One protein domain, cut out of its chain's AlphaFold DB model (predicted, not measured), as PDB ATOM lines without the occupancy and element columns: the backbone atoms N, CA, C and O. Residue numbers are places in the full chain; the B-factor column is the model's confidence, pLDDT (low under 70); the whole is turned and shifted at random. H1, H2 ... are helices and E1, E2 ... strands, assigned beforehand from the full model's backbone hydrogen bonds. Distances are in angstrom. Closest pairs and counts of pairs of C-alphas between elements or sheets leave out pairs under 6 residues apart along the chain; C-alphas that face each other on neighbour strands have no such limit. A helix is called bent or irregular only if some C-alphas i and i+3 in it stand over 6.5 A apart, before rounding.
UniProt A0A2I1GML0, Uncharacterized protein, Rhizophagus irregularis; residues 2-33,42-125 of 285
ATOM      1  N   ALA A   2      95.496 269.102 279.111       53.81
ATOM      2  CA  ALA A   2      95.987 269.006 277.734       53.81
ATOM      3  C   ALA A   2      97.510 269.246 277.620       53.81
ATOM      4  O   ALA A   2      97.962 270.023 276.783       53.81
ATOM      5  N   GLN A   3      98.321 268.629 278.481       59.94
ATOM      6  CA  GLN A   3      99.783 268.788 278.459       59.94
ATOM      7  C   GLN A   3     100.445 267.988 277.329       59.94
ATOM      8  O   GLN A   3      99.847 267.054 276.788       59.94
ATOM      9  N   LYS A   4     101.681 268.341 276.942       62.31
ATOM     10  CA  LYS A   4     102.408 267.570 275.919       62.31
ATOM     11  C   LYS A   4     102.828 266.210 276.493       62.31
ATOM     12  O   LYS A   4     103.122 266.076 277.679       62.31
ATOM     13  N   GLY A   5     102.880 265.184 275.641       54.84
ATOM     14  CA  GLY A   5     103.036 263.784 276.068       54.84
ATOM     15  C   GLY A   5     104.303 263.458 276.876       54.84
ATOM     16  O   GLY A   5     104.274 262.515 277.661       54.84
ATOM     17  N   GLY A   6     105.386 264.230 276.717       61.28
ATOM     18  CA  GLY A   6     106.619 264.086 277.507       61.28
ATOM     19  C   GLY A   6     106.649 264.887 278.816       61.28
ATOM     20  O   GLY A   6     107.522 264.665 279.639       61.28
ATOM     21  N   GLU A   7     105.714 265.812 279.023       68.81
ATOM     22  CA  GLU A   7     105.662 266.661 280.227       68.81
ATOM     23  C   GLU A   7     104.837 266.010 281.330       68.81
ATOM     24  O   GLU A   7     105.135 266.154 282.510       68.81
ATOM     25  N   HIS A   8     103.835 265.227 280.930       76.06
ATOM     26  CA  HIS A   8     102.966 264.503 281.845       76.06
ATOM     27  C   HIS A   8     103.742 263.525 282.747       76.06
ATOM     28  O   HIS A   8     103.337 263.274 283.874       76.06
ATOM     29  N   THR A   9     104.873 262.976 282.289       82.06
ATOM     30  CA  THR A   9     105.712 262.077 283.104       82.06
ATOM     31  C   THR A   9     106.489 262.813 284.194       82.06
ATOM     32  O   THR A   9     106.762 262.229 285.239       82.06
ATOM     33  N   ASN A  10     106.788 264.097 283.976       85.31
ATOM     34  CA  ASN A  10     107.640 264.922 284.837       85.31
ATOM     35  C   ASN A  10     106.850 265.906 285.710       85.31
ATOM     36  O   ASN A  10     107.449 266.769 286.348       85.31
ATOM     37  N   LEU A  11     105.520 265.784 285.749       87.31
ATOM     38  CA  LEU A  11     104.682 266.574 286.644       87.31
ATOM     39  C   LEU A  11     105.145 266.411 288.090       87.31
ATOM     40  O   LEU A  11     105.357 265.288 288.551       87.31
ATOM     41  N   LEU A  12     105.250 267.521 288.811       90.38
ATOM     42  CA  LEU A  12     105.557 267.542 290.235       90.38
ATOM     43  C   LEU A  12     104.272 267.701 291.039       90.38
ATOM     44  O   LEU A  12     103.342 268.393 290.631       90.38
ATOM     45  N   ALA A  13     104.226 267.099 292.222       90.56
ATOM     46  CA  ALA A  13     103.079 267.266 293.107       90.56
ATOM     47  C   ALA A  13     102.949 268.700 293.636       90.56
ATOM     48  O   ALA A  13     101.837 269.175 293.825       90.56
ATOM     49  N   SER A  14     104.070 269.409 293.812       89.56
ATOM     50  CA  SER A  14     104.093 270.819 294.226       89.56
ATOM     51  C   SER A  14     103.450 271.770 293.211       89.56
ATOM     52  O   SER A  14     103.145 272.908 293.555       89.56
ATOM     53  N   GLN A  15     103.226 271.318 291.973       90.19
ATOM     54  CA  GLN A  15     102.497 272.085 290.964       90.19
ATOM     55  C   GLN A  15     100.981 272.058 291.181       90.19
ATOM     56  O   GLN A  15     100.283 272.843 290.552       90.19
ATOM     57  N   LEU A  16     100.455 271.180 292.039       91.38
ATOM     58  CA  LEU A  16      99.053 271.187 292.449       91.38
ATOM     59  C   LEU A  16      98.959 271.859 293.818       91.38
ATOM     60  O   LEU A  16      99.327 271.270 294.833       91.38
ATOM     61  N   VAL A  17      98.495 273.104 293.831       91.06
ATOM     62  CA  VAL A  17      98.346 273.899 295.051       91.06
ATOM     63  C   VAL A  17      96.893 273.864 295.487       91.06
ATOM     64  O   VAL A  17      96.007 274.165 294.694       91.06
ATOM     65  N   ASP A  18      96.653 273.497 296.740       90.56
ATOM     66  CA  ASP A  18      95.312 273.517 297.314       90.56
ATOM     67  C   ASP A  18      94.974 274.927 297.812       90.56
ATOM     68  O   ASP A  18      95.705 275.491 298.628       90.56
ATOM     69  N   THR A  19      93.890 275.504 297.297       89.75
ATOM     70  CA  THR A  19      93.362 276.815 297.695       89.75
ATOM     71  C   THR A  19      91.927 276.665 298.216       89.75
ATOM     72  O   THR A  19      91.298 275.614 298.023       89.75
ATOM     73  N   PRO A  20      91.368 277.688 298.893       86.31
ATOM     74  CA  PRO A  20      89.967 277.668 299.319       86.31
ATOM     75  C   PRO A  20      88.978 277.419 298.166       86.31
ATOM     76  O   PRO A  20      87.961 276.754 298.354       86.31
ATOM     77  N   GLU A  21      89.300 277.899 296.964       85.38
ATOM     78  CA  GLU A  21      88.475 277.813 295.754       85.38
ATOM     79  C   GLU A  21      88.622 276.469 295.016       85.38
ATOM     80  O   GLU A  21      87.759 276.098 294.214       85.38
ATOM     81  N   GLY A  22      89.693 275.719 295.296       89.25
ATOM     82  CA  GLY A  22      89.976 274.419 294.696       89.25
ATOM     83  C   GLY A  22      91.464 274.191 294.447       89.25
ATOM     84  O   GLY A  22      92.329 274.869 294.989       89.25
ATOM     85  N   ILE A  23      91.777 273.204 293.612       91.81
ATOM     86  CA  ILE A  23      93.149 272.938 293.188       91.81
ATOM     87  C   ILE A  23      93.536 273.917 292.078       91.81
ATOM     88  O   ILE A  23      92.874 274.017 291.043       91.81
ATOM     89  N   LEU A  24      94.667 274.587 292.271       91.50
ATOM     90  CA  LEU A  24      95.337 275.403 291.273       91.50
ATOM     91  C   LEU A  24      96.518 274.629 290.688       91.50
ATOM     92  O   LEU A  24      97.446 274.254 291.408       91.50
ATOM     93  N   PHE A  25      96.514 274.418 289.374       88.50
ATOM     94  CA  PHE A  25      97.652 273.825 288.687       88.50
ATOM     95  C   PHE A  25      98.627 274.904 288.197       88.50
ATOM     96  O   PHE A  25      98.306 275.675 287.294       88.50
ATOM     97  N   LYS A  26      99.831 274.930 288.776       87.19
ATOM     98  CA  LYS A  26     100.950 275.800 288.397       87.19
ATOM     99  C   LYS A  26     101.783 275.150 287.302       87.19
ATOM    100  O   LYS A  26     102.626 274.280 287.554       87.19
ATOM    101  N   LYS A  27     101.554 275.558 286.060       77.00
ATOM    102  CA  LYS A  27     102.300 275.030 284.922       77.00
ATOM    103  C   LYS A  27     103.633 275.772 284.768       77.00
ATOM    104  O   LYS A  27     103.637 276.964 284.484       77.00
ATOM    105  N   GLY A  28     104.737 275.033 284.903       67.75
ATOM    106  CA  GLY A  28     106.091 275.546 284.663       67.75
ATOM    107  C   GLY A  28     106.461 275.623 283.174       67.75
ATOM    108  O   GLY A  28     105.703 275.170 282.311       67.75
ATOM    109  N   GLN A  29     107.649 276.170 282.889       63.12
ATOM    110  CA  GLN A  29     108.151 276.397 281.527       63.12
ATOM    111  C   GLN A  29     108.306 275.105 280.707       63.12
ATOM    112  O   GLN A  29     108.801 274.083 281.185       63.12
ATOM    113  N   GLN A  30     107.915 275.171 279.434       65.19
ATOM    114  CA  GLN A  30     108.102 274.125 278.431       65.19
ATOM    115  C   GLN A  30     109.361 274.395 277.590       65.19
ATOM    116  O   GLN A  30     109.809 275.528 277.447       65.19
ATOM    117  N   LYS A  31     109.906 273.352 276.947       56.16
ATOM    118  CA  LYS A  31     111.127 273.415 276.108       56.16
ATOM    119  C   LYS A  31     111.101 274.500 275.010       56.16
ATOM    120  O   LYS A  31     112.156 274.931 274.564       56.16
ATOM    121  N   ASN A  32     109.916 274.948 274.595       56.53
ATOM    122  CA  ASN A  32     109.734 275.968 273.558       56.53
ATOM    123  C   ASN A  32     109.144 277.276 274.120       56.53
ATOM    124  O   ASN A  32     108.674 278.111 273.351       56.53
ATOM    125  N   ASP A  33     109.151 277.447 275.442       55.28
ATOM    126  CA  ASP A  33     108.720 278.675 276.117       55.28
ATOM    127  C   ASP A  33     109.870 279.682 276.252       55.28
ATOM    128  O   ASP A  33     109.738 280.655 276.991       55.28
ATOM    129  N   PHE A  42     105.179 284.171 283.750       50.41
ATOM    130  CA  PHE A  42     103.971 283.724 284.427       50.41
ATOM    131  C   PHE A  42     103.925 282.199 284.389       50.41
ATOM    132  O   PHE A  42     103.675 281.609 283.338       50.41
ATOM    133  N   ASP A  43     104.161 281.566 285.544       60.69
ATOM    134  CA  ASP A  43     103.641 280.224 285.804       60.69
ATOM    135  C   ASP A  43     102.160 280.256 285.432       60.69
ATOM    136  O   ASP A  43     101.366 281.004 286.015       60.69
ATOM    137  N   LEU A  44     101.791 279.515 284.391       73.56
ATOM    138  CA  LEU A  44     100.426 279.553 283.910       73.56
ATOM    139  C   LEU A  44      99.561 278.812 284.931       73.56
ATOM    140  O   LEU A  44      99.645 277.590 285.074       73.56
ATOM    141  N   ASN A  45      98.771 279.586 285.667       84.50
ATOM    142  CA  ASN A  45      97.909 279.111 286.734       84.50
ATOM    143  C   ASN A  45      96.569 278.674 286.140       84.50
ATOM    144  O   ASN A  45      95.794 279.502 285.663       84.50
ATOM    145  N   ILE A  46      96.302 277.372 286.158       85.12
ATOM    146  CA  ILE A  46      95.057 276.791 285.652       85.12
ATOM    147  C   ILE A  46      94.217 276.353 286.856       85.12
ATOM    148  O   ILE A  46      94.536 275.326 287.464       85.12
ATOM    149  N   PRO A  47      93.168 277.104 287.233       89.00
ATOM    150  CA  PRO A  47      92.266 276.677 288.292       89.00
ATOM    151  C   PRO A  47      91.430 275.492 287.810       89.00
ATOM    152  O   PRO A  47      90.940 275.476 286.677       89.00
ATOM    153  N   PHE A  48      91.268 274.481 288.659       88.94
ATOM    154  CA  PHE A  48      90.335 273.395 288.382       88.94
ATOM    155  C   PHE A  48      88.919 273.829 288.761       88.94
ATOM    156  O   PHE A  48      88.742 274.510 289.772       88.94
ATOM    157  N   PRO A  49      87.898 273.451 287.971       85.88
ATOM    158  CA  PRO A  49      86.523 273.834 288.263       85.88
ATOM    159  C   PRO A  49      86.105 273.280 289.625       85.88
ATOM    160  O   PRO A  49      86.440 272.140 289.962       85.88
ATOM    161  N   SER A  50      85.377 274.076 290.409       84.69
ATOM    162  CA  SER A  50      84.854 273.638 291.704       84.69
ATOM    163  C   SER A  50      83.971 272.400 291.538       84.69
ATOM    164  O   SER A  50      83.282 272.227 290.530       84.69
ATOM    165  N   ASN A  51      83.996 271.514 292.537       81.12
ATOM    166  CA  ASN A  51      83.154 270.324 292.500       81.12
ATOM    167  C   ASN A  51      81.674 270.730 292.620       81.12
ATOM    168  O   ASN A  51      81.360 271.609 293.429       81.12
ATOM    169  N   PRO A  52      80.754 270.078 291.889       80.69
ATOM    170  CA  PRO A  52      79.328 270.249 292.128       80.69
ATOM    171  C   PRO A  52      78.964 269.897 293.584       80.69
ATOM    172  O   PRO A  52      79.561 268.974 294.149       80.69
ATOM    173  N   PRO A  53      77.978 270.577 294.198       79.25
ATOM    174  CA  PRO A  53      77.555 270.283 295.564       79.25
ATOM    175  C   PRO A  53      77.180 268.808 295.753       79.25
ATOM    176  O   PRO A  53      76.442 268.239 294.951       79.25
ATOM    177  N   GLY A  54      77.696 268.182 296.815       79.06
ATOM    178  CA  GLY A  54      77.394 266.787 297.162       79.06
ATOM    179  C   GLY A  54      78.048 265.720 296.273       79.06
ATOM    180  O   GLY A  54      77.836 264.535 296.514       79.06
ATOM    181  N   ILE A  55      78.858 266.103 295.277       82.38
ATOM    182  CA  ILE A  55      79.539 265.167 294.374       82.38
ATOM    183  C   ILE A  55      81.052 265.253 294.594       82.38
ATOM    184  O   ILE A  55      81.664 266.313 294.462       82.38
ATOM    185  N   ALA A  56      81.675 264.111 294.895       81.31
ATOM    186  CA  ALA A  56      83.126 263.976 294.857       81.31
ATOM    187  C   ALA A  56      83.605 264.156 293.407       81.31
ATOM    188  O   ALA A  56      83.375 263.299 292.558       81.31
ATOM    189  N   GLY A  57      84.202 265.313 293.119       84.44
ATOM    190  CA  GLY A  57      84.743 265.648 291.804       84.44
ATOM    191  C   GLY A  57      86.268 265.693 291.787       84.44
ATOM    192  O   GLY A  57      86.942 265.300 292.739       84.44
ATOM    193  N   LEU A  58      86.817 266.256 290.711       86.88
ATOM    194  CA  LEU A  58      88.256 266.297 290.443       86.88
ATOM    195  C   LEU A  58      89.089 266.845 291.616       86.88
ATOM    196  O   LEU A  58      90.130 266.280 291.948       86.88
ATOM    197  N   ASN A  59      88.628 267.915 292.276       90.81
ATOM    198  CA  ASN A  59      89.352 268.484 293.417       90.81
ATOM    199  C   ASN A  59      89.406 267.514 294.605       90.81
ATOM    200  O   ASN A  59      90.411 267.451 295.306       90.81
ATOM    201  N   TYR A  60      88.340 266.737 294.823       90.75
ATOM    202  CA  TYR A  60      88.299 265.759 295.909       90.75
ATOM    203  C   TYR A  60      89.274 264.612 295.637       90.75
ATOM    204  O   TYR A  60      90.066 264.261 296.512       90.75
ATOM    205  N   ASP A  61      89.277 264.086 294.410       90.56
ATOM    206  CA  ASP A  61      90.162 262.986 294.017       90.56
ATOM    207  C   ASP A  61      91.638 263.368 294.129       90.56
ATOM    208  O   ASP A  61      92.451 262.578 294.610       90.56
ATOM    209  N   ILE A  62      91.991 264.599 293.752       91.94
ATOM    210  CA  ILE A  62      93.364 265.103 293.873       91.94
ATOM    211  C   ILE A  62      93.757 265.282 295.334       91.94
ATOM    212  O   ILE A  62      94.831 264.830 295.721       91.94
ATOM    213  N   ARG A  63      92.899 265.887 296.164       92.19
ATOM    214  CA  ARG A  63      93.162 266.018 297.607       92.19
ATOM    215  C   ARG A  63      93.357 264.649 298.250       92.19
ATOM    216  O   ARG A  63      94.327 264.443 298.978       92.19
ATOM    217  N   LYS A  64      92.497 263.686 297.913       91.75
ATOM    218  CA  LYS A  64      92.619 262.301 298.372       91.75
ATOM    219  C   LYS A  64      93.938 261.688 297.909       91.75
ATOM    220  O   LYS A  64      94.682 261.175 298.741       91.75
ATOM    221  N   PHE A  65      94.275 261.805 296.628       91.81
ATOM    222  CA  PHE A  65      95.545 261.327 296.086       91.81
ATOM    223  C   PHE A  65      96.752 261.916 296.832       91.81
ATOM    224  O   PHE A  65      97.622 261.165 297.272       91.81
ATOM    225  N   LEU A  66      96.784 263.238 297.024       91.19
ATOM    226  CA  LEU A  66      97.862 263.939 297.723       91.19
ATOM    227  C   LEU A  66      97.962 263.517 299.198       91.19
ATOM    228  O   LEU A  66      99.073 263.314 299.683       91.19
ATOM    229  N   SER A  67      96.831 263.308 299.882       91.38
ATOM    230  CA  SER A  67      96.792 262.863 301.287       91.38
ATOM    231  C   SER A  67      97.354 261.453 301.505       91.38
ATOM    232  O   SER A  67      97.877 261.150 302.574       91.38
ATOM    233  N   LEU A  68      97.275 260.599 300.482       92.06
ATOM    234  CA  LEU A  68      97.768 259.222 300.516       92.06
ATOM    235  C   LEU A  68      99.261 259.118 300.166       92.06
ATOM    236  O   LEU A  68      99.829 258.021 300.222       92.06
ATOM    237  N   ARG A  69      99.913 260.224 299.779       91.88
ATOM    238  CA  ARG A  69     101.350 260.223 299.469       91.88
ATOM    239  C   ARG A  69     102.167 259.969 300.745       91.88
ATOM    240  O   ARG A  69     101.776 260.405 301.829       91.88
ATOM    241  N   PRO A  70     103.325 259.288 300.651       90.81
ATOM    242  CA  PRO A  70     104.180 259.055 301.811       90.81
ATOM    243  C   PRO A  70     104.630 260.376 302.451       90.81
ATOM    244  O   PRO A  70     105.332 261.159 301.818       90.81
ATOM    245  N   GLN A  71     104.281 260.609 303.721       81.94
ATOM    246  CA  GLN A  71     104.568 261.878 304.419       81.94
ATOM    247  C   GLN A  71     106.065 262.209 304.525       81.94
ATOM    248  O   GLN A  71     106.445 263.373 304.536       81.94
ATOM    249  N   LYS A  72     106.923 261.184 304.605       80.81
ATOM    250  CA  LYS A  72     108.392 261.326 304.657       80.81
ATOM    251  C   LYS A  72     109.059 261.084 303.298       80.81
ATOM    252  O   LYS A  72     110.266 260.848 303.245       80.81
ATOM    253  N   GLY A  73     108.271 261.058 302.225       77.38
ATOM    254  CA  GLY A  73     108.759 260.779 300.884       77.38
ATOM    255  C   GLY A  73     109.569 261.938 300.308       77.38
ATOM    256  O   GLY A  73     109.210 263.101 300.475       77.38
ATOM    257  N   LYS A  74     110.670 261.621 299.628       86.62
ATOM    258  CA  LYS A  74     111.527 262.574 298.915       86.62
ATOM    259  C   LYS A  74     111.146 262.714 297.441       86.62
ATOM    260  O   LYS A  74     111.648 263.618 296.782       86.62
ATOM    261  N   CYS A  75     110.310 261.828 296.897       91.56
ATOM    262  CA  CYS A  75     109.968 261.824 295.481       91.56
ATOM    263  C   CYS A  75     109.051 263.016 295.131       91.56
ATOM    264  O   CYS A  75     107.896 263.073 295.574       91.56
ATOM    265  N   PRO A  76     109.520 263.970 294.305       90.62
ATOM    266  CA  PRO A  76     108.765 265.191 294.031       90.62
ATOM    267  C   PRO A  76     107.677 264.987 292.965       90.62
ATOM    268  O   PRO A  76     106.750 265.790 292.864       90.62
ATOM    269  N   TYR A  77     107.764 263.907 292.184       92.81
ATOM    270  CA  TYR A  77     106.881 263.642 291.054       92.81
ATOM    271  C   TYR A  77     105.450 263.320 291.483       92.81
ATOM    272  O   TYR A  77     105.215 262.622 292.471       92.81
ATOM    273  N   LEU A  78     104.490 263.797 290.695       91.88
ATOM    274  CA  LEU A  78     103.067 263.607 290.918       91.88
ATOM    275  C   LEU A  78     102.714 262.118 290.904       91.88
ATOM    276  O   LEU A  78     102.163 261.620 291.878       91.88
ATOM    277  N   TYR A  79     103.071 261.400 289.838       92.31
ATOM    278  CA  TYR A  79     102.754 259.979 289.694       92.31
ATOM    279  C   TYR A  79     103.734 259.109 290.477       92.31
ATOM    280  O   TYR A  79     104.889 258.932 290.081       92.31
ATOM    281  N   LEU A  80     103.249 258.527 291.570       93.75
ATOM    282  CA  LEU A  80     103.999 257.583 292.389       93.75
ATOM    283  C   LEU A  80     103.673 256.133 292.019       93.75
ATOM    284  O   LEU A  80     102.568 255.797 291.589       93.75
ATOM    285  N   SER A  81     104.652 255.254 292.205       93.44
ATOM    286  CA  SER A  81     104.469 253.814 292.054       93.44
ATOM    287  C   SER A  81     103.508 253.265 293.111       93.44
ATOM    288  O   SER A  81     103.543 253.659 294.277       93.44
ATOM    289  N   ILE A  82     102.653 252.332 292.701       92.75
ATOM    290  CA  ILE A  82     101.618 251.748 293.556       92.75
ATOM    291  C   ILE A  82     102.227 250.617 294.394       92.75
ATOM    292  O   ILE A  82     103.041 249.825 293.902       92.75
ATOM    293  N   SER A  83     101.845 250.538 295.667       93.50
ATOM    294  CA  SER A  83     102.208 249.426 296.543       93.50
ATOM    295  C   SER A  83     101.614 248.117 296.018       93.50
ATOM    296  O   SER A  83     100.446 248.052 295.650       93.50
ATOM    297  N   LYS A  84     102.421 247.053 295.975       92.31
ATOM    298  CA  LYS A  84     101.966 245.707 295.568       92.31
ATOM    299  C   LYS A  84     101.623 244.810 296.759       92.31
ATOM    300  O   LYS A  84     101.146 243.696 296.571       92.31
ATOM    301  N   SER A  85     101.913 245.262 297.976       93.56
ATOM    302  CA  SER A  85     101.694 244.488 299.195       93.56
ATOM    303  C   SER A  85     100.297 244.763 299.735       93.56
ATOM    304  O   SER A  85     100.011 245.882 300.158       93.56
ATOM    305  N   ALA A  86      99.449 243.732 299.772       92.44
ATOM    306  CA  ALA A  86      98.109 243.827 300.351       92.44
ATOM    307  C   ALA A  86      98.152 244.305 301.814       92.44
ATOM    308  O   ALA A  86      97.373 245.169 302.200       92.44
ATOM    309  N   ASN A  87      99.130 243.830 302.592       93.56
ATOM    310  CA  ASN A  87      99.325 244.255 303.980       93.56
ATOM    311  C   ASN A  87      99.684 245.743 304.079       93.56
ATOM    312  O   ASN A  87      99.196 246.438 304.963       93.56
ATOM    313  N   ALA A  88     100.522 246.247 303.171       90.62
ATOM    314  CA  ALA A  88     100.867 247.665 303.149       90.62
ATOM    315  C   ALA A  88      99.651 248.527 302.776       90.62
ATOM    316  O   ALA A  88      99.403 249.536 303.430       90.62
ATOM    317  N   ILE A  89      98.862 248.099 301.785       91.12
ATOM    318  CA  ILE A  89      97.627 248.787 301.382       91.12
ATOM    319  C   ILE A  89      96.619 248.810 302.539       91.12
ATOM    320  O   ILE A  89      96.079 249.869 302.845       91.12
ATOM    321  N   ALA A  90      96.429 247.684 303.236       90.94
ATOM    322  CA  ALA A  90      95.557 247.596 304.410       90.94
ATOM    323  C   ALA A  90      96.005 248.520 305.559       90.94
ATOM    324  O   ALA A  90      95.183 249.002 306.326       90.94
ATOM    325  N   GLN A  91      97.304 248.820 305.647       91.06
ATOM    326  CA  GLN A  91      97.874 249.795 306.585       91.06
ATOM    327  C   GLN A  91      97.835 251.246 306.065       91.06
ATOM    328  O   GLN A  91      98.498 252.116 306.629       91.06
ATOM    329  N   GLY A  92      97.134 251.521 304.960       89.62
ATOM    330  CA  GLY A  92      97.044 252.855 304.360       89.62
ATOM    331  C   GLY A  92      98.278 253.281 303.553       89.62
ATOM    332  O   GLY A  92      98.370 254.434 303.139       89.62
ATOM    333  N   LYS A  93      99.230 252.379 303.285       92.56
ATOM    334  CA  LYS A  93     100.425 252.651 302.464       92.56
ATOM    335  C   LYS A  93     100.154 252.290 301.004       92.56
ATOM    336  O   LYS A  93     100.570 251.239 300.512       92.56
ATOM    337  N   TRP A  94      99.439 253.182 300.324       94.31
ATOM    338  CA  TRP A  94      98.998 253.002 298.937       94.31
ATOM    339  C   TRP A  94     100.111 253.205 297.906       94.31
ATOM    340  O   TRP A  94     100.168 252.481 296.911       94.31
ATOM    341  N   TYR A  95     101.015 254.152 298.150       95.06
ATOM    342  CA  TYR A  95     102.067 254.535 297.209       95.06
ATOM    343  C   TYR A  95     103.455 254.330 297.813       95.06
ATOM    344  O   TYR A  95     103.661 254.543 299.008       95.06
ATOM    345  N   ASN A  96     104.422 253.954 296.978       93.12
ATOM    346  CA  ASN A  96     105.832 253.983 297.358       93.12
ATOM    347  C   ASN A  96     106.430 255.343 296.994       93.12
ATOM    348  O   ASN A  96     106.010 255.979 296.028       93.12
ATOM    349  N   ASP A  97     107.475 255.743 297.715       93.62
ATOM    350  CA  ASP A  97     108.233 256.971 297.464       93.62
ATOM    351  C   ASP A  97     109.169 256.843 296.245       93.62
ATOM    352  O   ASP A  97     110.391 256.944 296.325       93.62
ATOM    353  N   LYS A  98     108.586 256.512 295.093       94.06
ATOM    354  CA  LYS A  98     109.283 256.310 293.826       94.06
ATOM    355  C   LYS A  98     108.357 256.691 292.683       94.06
ATOM    356  O   LYS A  98     107.187 256.304 292.699       94.06
ATOM    357  N   GLN A  99     108.896 257.378 291.681       94.00
ATOM    358  CA  GLN A  99     108.162 257.759 290.479       94.00
ATOM    359  C   GLN A  99     107.617 256.523 289.756       94.00
ATOM    360  O   GLN A  99     108.261 255.469 289.690       94.00
ATOM    361  N   LEU A 100     106.408 256.651 289.223       93.62
ATOM    362  CA  LEU A 100     105.823 255.646 288.355       93.62
ATOM    363  C   LEU A 100     106.571 255.597 287.016       93.62
ATOM    364  O   LEU A 100     106.988 256.623 286.497       93.62
ATOM    365  N   ALA A 101     106.726 254.405 286.439       91.06
ATOM    366  CA  ALA A 101     107.429 254.255 285.170       91.06
ATOM    367  C   ALA A 101     106.738 255.026 284.027       91.06
ATOM    368  O   ALA A 101     105.521 254.924 283.843       91.06
ATOM    369  N   ASP A 102     107.530 255.715 283.203       88.69
ATOM    370  CA  ASP A 102     107.058 256.510 282.062       88.69
ATOM    371  C   ASP A 102     106.154 255.728 281.110       88.69
ATOM    372  O   ASP A 102     105.131 256.237 280.648       88.69
ATOM    373  N   CYS A 103     106.506 254.470 280.822       86.69
ATOM    374  CA  CYS A 103     105.706 253.605 279.958       86.69
ATOM    375  C   CYS A 103     104.305 253.355 280.534       86.69
ATOM    376  O   CYS A 103     103.328 253.307 279.782       86.69
ATOM    377  N   THR A 104     104.188 253.261 281.862       88.88
ATOM    378  CA  THR A 104     102.908 253.136 282.556       88.88
ATOM    379  C   THR A 104     102.127 254.437 282.455       88.88
ATOM    380  O   THR A 104     100.975 254.397 282.038       88.88
ATOM    381  N   ILE A 105     102.752 255.585 282.733       87.69
ATOM    382  CA  ILE A 105     102.098 256.903 282.649       87.69
ATOM    383  C   ILE A 105     101.551 257.159 281.236       87.69
ATOM    384  O   ILE A 105     100.411 257.588 281.075       87.69
ATOM    385  N   ARG A 106     102.327 256.845 280.193       83.25
ATOM    386  CA  ARG A 106     101.894 256.999 278.791       83.25
ATOM    387  C   ARG A 106     100.731 256.080 278.417       83.25
ATOM    388  O   ARG A 106      99.932 256.442 277.560       83.25
ATOM    389  N   SER A 107     100.639 254.913 279.052       84.50
ATOM    390  CA  SER A 107      99.586 253.924 278.788       84.50
ATOM    391  C   SER A 107      98.355 254.102 279.680       84.50
ATOM    392  O   SER A 107      97.316 253.525 279.377       84.50
ATOM    393  N   MET A 108      98.437 254.907 280.750       85.88
ATOM    394  CA  MET A 108      97.353 255.088 281.727       85.88
ATOM    395  C   MET A 108      96.036 255.487 281.073       85.88
ATOM    396  O   MET A 108      95.021 254.859 281.347       85.88
ATOM    397  N   PHE A 109      96.050 256.486 280.187       82.62
ATOM    398  CA  PHE A 109      94.822 256.947 279.544       82.62
ATOM    399  C   PHE A 109      94.171 255.843 278.705       82.62
ATOM    400  O   PHE A 109      92.986 255.569 278.862       82.62
ATOM    401  N   LYS A 110      94.966 255.141 277.889       82.75
ATOM    402  CA  LYS A 110      94.492 253.997 277.104       82.75
ATOM    403  C   LYS A 110      93.913 252.897 277.999       82.75
ATOM    404  O   LYS A 110      92.869 252.349 277.672       82.75
ATOM    405  N   ASN A 111      94.566 252.601 279.121       85.50
ATOM    406  CA  ASN A 111      94.094 251.589 280.061       85.50
ATOM    407  C   ASN A 111      92.769 252.003 280.711       85.50
ATOM    408  O   ASN A 111      91.846 251.206 280.706       85.50
ATOM    409  N   ILE A 112      92.632 253.248 281.183       85.50
ATOM    410  CA  ILE A 112      91.365 253.773 281.733       85.50
ATOM    411  C   ILE A 112      90.242 253.632 280.704       85.50
ATOM    412  O   ILE A 112      89.176 253.115 281.004       85.50
ATOM    413  N   CYS A 113      90.514 254.053 279.474       82.94
ATOM    414  CA  CYS A 113      89.607 253.941 278.346       82.94
ATOM    415  C   CYS A 113      89.121 252.492 278.115       82.94
ATOM    416  O   CYS A 113      87.930 252.281 277.893       82.94
ATOM    417  N   ILE A 114      90.019 251.504 278.210       83.56
ATOM    418  CA  ILE A 114      89.691 250.073 278.095       83.56
ATOM    419  C   ILE A 114      88.865 249.585 279.294       83.56
ATOM    420  O   ILE A 114      87.835 248.954 279.091       83.56
ATOM    421  N   GLU A 115      89.297 249.887 280.520       85.31
ATOM    422  CA  GLU A 115      88.633 249.453 281.762       85.31
ATOM    423  C   GLU A 115      87.235 250.071 281.929       85.31
ATOM    424  O   GLU A 115      86.356 249.472 282.534       85.31
ATOM    425  N   CYS A 116      87.011 251.268 281.382       83.69
ATOM    426  CA  CYS A 116      85.699 251.919 281.351       83.69
ATOM    427  C   CYS A 116      84.800 251.434 280.203       83.69
ATOM    428  O   CYS A 116      83.751 252.035 279.978       83.69
ATOM    429  N   GLU A 117      85.216 250.408 279.451       81.25
ATOM    430  CA  GLU A 117      84.463 249.827 278.331       81.25
ATOM    431  C   GLU A 117      83.963 250.874 277.325       81.25
ATOM    432  O   GLU A 117      82.872 250.761 276.762       81.25
ATOM    433  N   ILE A 118      84.756 251.919 277.070       75.19
ATOM    434  CA  ILE A 118      84.394 252.907 276.055       75.19
ATOM    435  C   ILE A 118      84.429 252.175 274.702       75.19
ATOM    436  O   ILE A 118      85.481 251.790 274.192       75.19
ATOM    437  N   VAL A 119      83.235 251.932 274.158       56.25
ATOM    438  CA  VAL A 119      82.925 250.928 273.119       56.25
ATOM    439  C   VAL A 119      83.749 251.097 271.832       56.25
ATOM    440  O   VAL A 119      83.974 250.137 271.098       56.25
ATOM    441  N   ASP A 120      84.281 252.293 271.594       65.00
ATOM    442  CA  ASP A 120      84.839 252.722 270.310       65.00
ATOM    443  C   ASP A 120      86.380 252.887 270.302       65.00
ATOM    444  O   ASP A 120      86.947 253.773 269.653       65.00
ATOM    445  N   ILE A 121      87.092 252.065 271.086       64.50
ATOM    446  CA  ILE A 121      88.569 252.110 271.191       64.50
ATOM    447  C   ILE A 121      89.249 250.929 270.488       64.50
ATOM    448  O   ILE A 121      90.447 250.988 270.191       64.50
ATOM    449  N   LYS A 122      88.521 249.839 270.210       61.28
ATOM    450  CA  LYS A 122      89.098 248.666 269.538       61.28
ATOM    451  C   LYS A 122      89.629 249.085 268.160       61.28
ATOM    452  O   LYS A 122      88.884 249.566 267.320       61.28
ATOM    453  N   GLY A 123      90.941 248.941 267.960       63.50
ATOM    454  CA  GLY A 123      91.628 249.319 266.717       63.50
ATOM    455  C   GLY A 123      92.123 250.769 266.640       63.50
ATOM    456  O   GLY A 123      92.818 251.109 265.686       63.50
ATOM    457  N   ARG A 124      91.853 251.627 267.636       68.56
ATOM    458  CA  ARG A 124      92.308 253.028 267.625       68.56
ATOM    459  C   ARG A 124      93.560 253.248 268.466       68.56
ATOM    460  O   ARG A 124      93.673 252.788 269.604       68.56
ATOM    461  N   ASN A 125      94.497 254.029 267.928       69.31
ATOM    462  CA  ASN A 125      95.674 254.478 268.668       69.31
ATOM    463  C   ASN A 125      95.338 255.728 269.497       69.31
ATOM    464  O   ASN A 125      95.628 256.860 269.108       69.31
TER     465      ASN A 125
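AT A GLANCE: This is residues 2 to 33 and 42 to 125 of the 285 residues of an uncharacterized protein of Rhizophagus irregularis (UniProt A0A2I1GML0). A small three-stranded sheet, E1 E2 E3, has one helix, H1, across one of its faces, and on the far side of H1 from that sheet lies a second, two-stranded ribbon, E4 and E5, with the short helix H2 in the link between its strands. The longest helix, H3, follows E5 and touches no other helix, and residues 115 to 120 at its far end stick out. The printed part has 116 residues, with three named helices and five named strands in the order E1 E2 E3 H1 E4 H2 E5 H3; both sheets are antiparallel, and the class is mixed, helices and strands, with under half of the residues in named elements. The whole is only just compact, close to loose, with a radius of gyration of the C-alphas of 16.0 A and spans of 41 by 41 by 37 A.

HOW THE PARTS SIT: Start at residues 2 to 15, which hold no named element, and go on to E1, residues 16 to 19, and E2, residues 22 to 27. These form a hairpin, antiparallel at 143 degrees, where you find N 17 and O 24 at 2.9 A. E3, residues 44 to 47, is antiparallel to E2 at 161 degrees, with N 25 and O 46 at 2.9 A; E1 and E3 are the edge strands. H1, residues 58 to 67, is on this sheet at a height of 9.3 A, two layers with the helix on one face. It lies over E2 and only just over E1, where 3 of its C-alphas fall, and runs across the strands at 77 degrees to E2 on the local plane. Look at Ile 23 and Asn 59 for the closest C-alphas of E2 and H1, 5.9 A apart. Next come E4, residues 80 to 82, and E5, residues 95 to 99, antiparallel at 133 degrees, with N 81 and O 98 at 2.8 A. H2, residues 86 to 90, is apart from H1. H3, residues 102 to 115, is apart from E4 and not on the sheet E1 E2 E3. Every O i to N i+4 pair is within hydrogen-bond range in H1 and H2, and 8 of 10 are in H3.

IN THESE COORDINATES: Find C-alpha 16 at (99.053, 271.187, 292.449), where E1 begins. E2 runs 15.7 A from residue 22 to 27, and H1 runs 14.2 A from C-alpha 58 at (88.256, 266.297, 290.443). H3 runs 19.7 A to C-alpha 115 at (88.633, 249.453, 281.762); it is irregular, with C-alphas 106 and 109 at 7.1 A.

THE WHOLE: The C-alphas of Asp 33 and Asn 87, the two farthest apart, are 45.3 A from each other. Residues 34 to 41 are not printed, and C-alphas 33 and 42 are 10.8 A apart across this cut. The link from H1 to E4 is long. Look for pLDDT under 70 at residues 2 to 7, 28 to 33, 42 to 43 and 119 to 125.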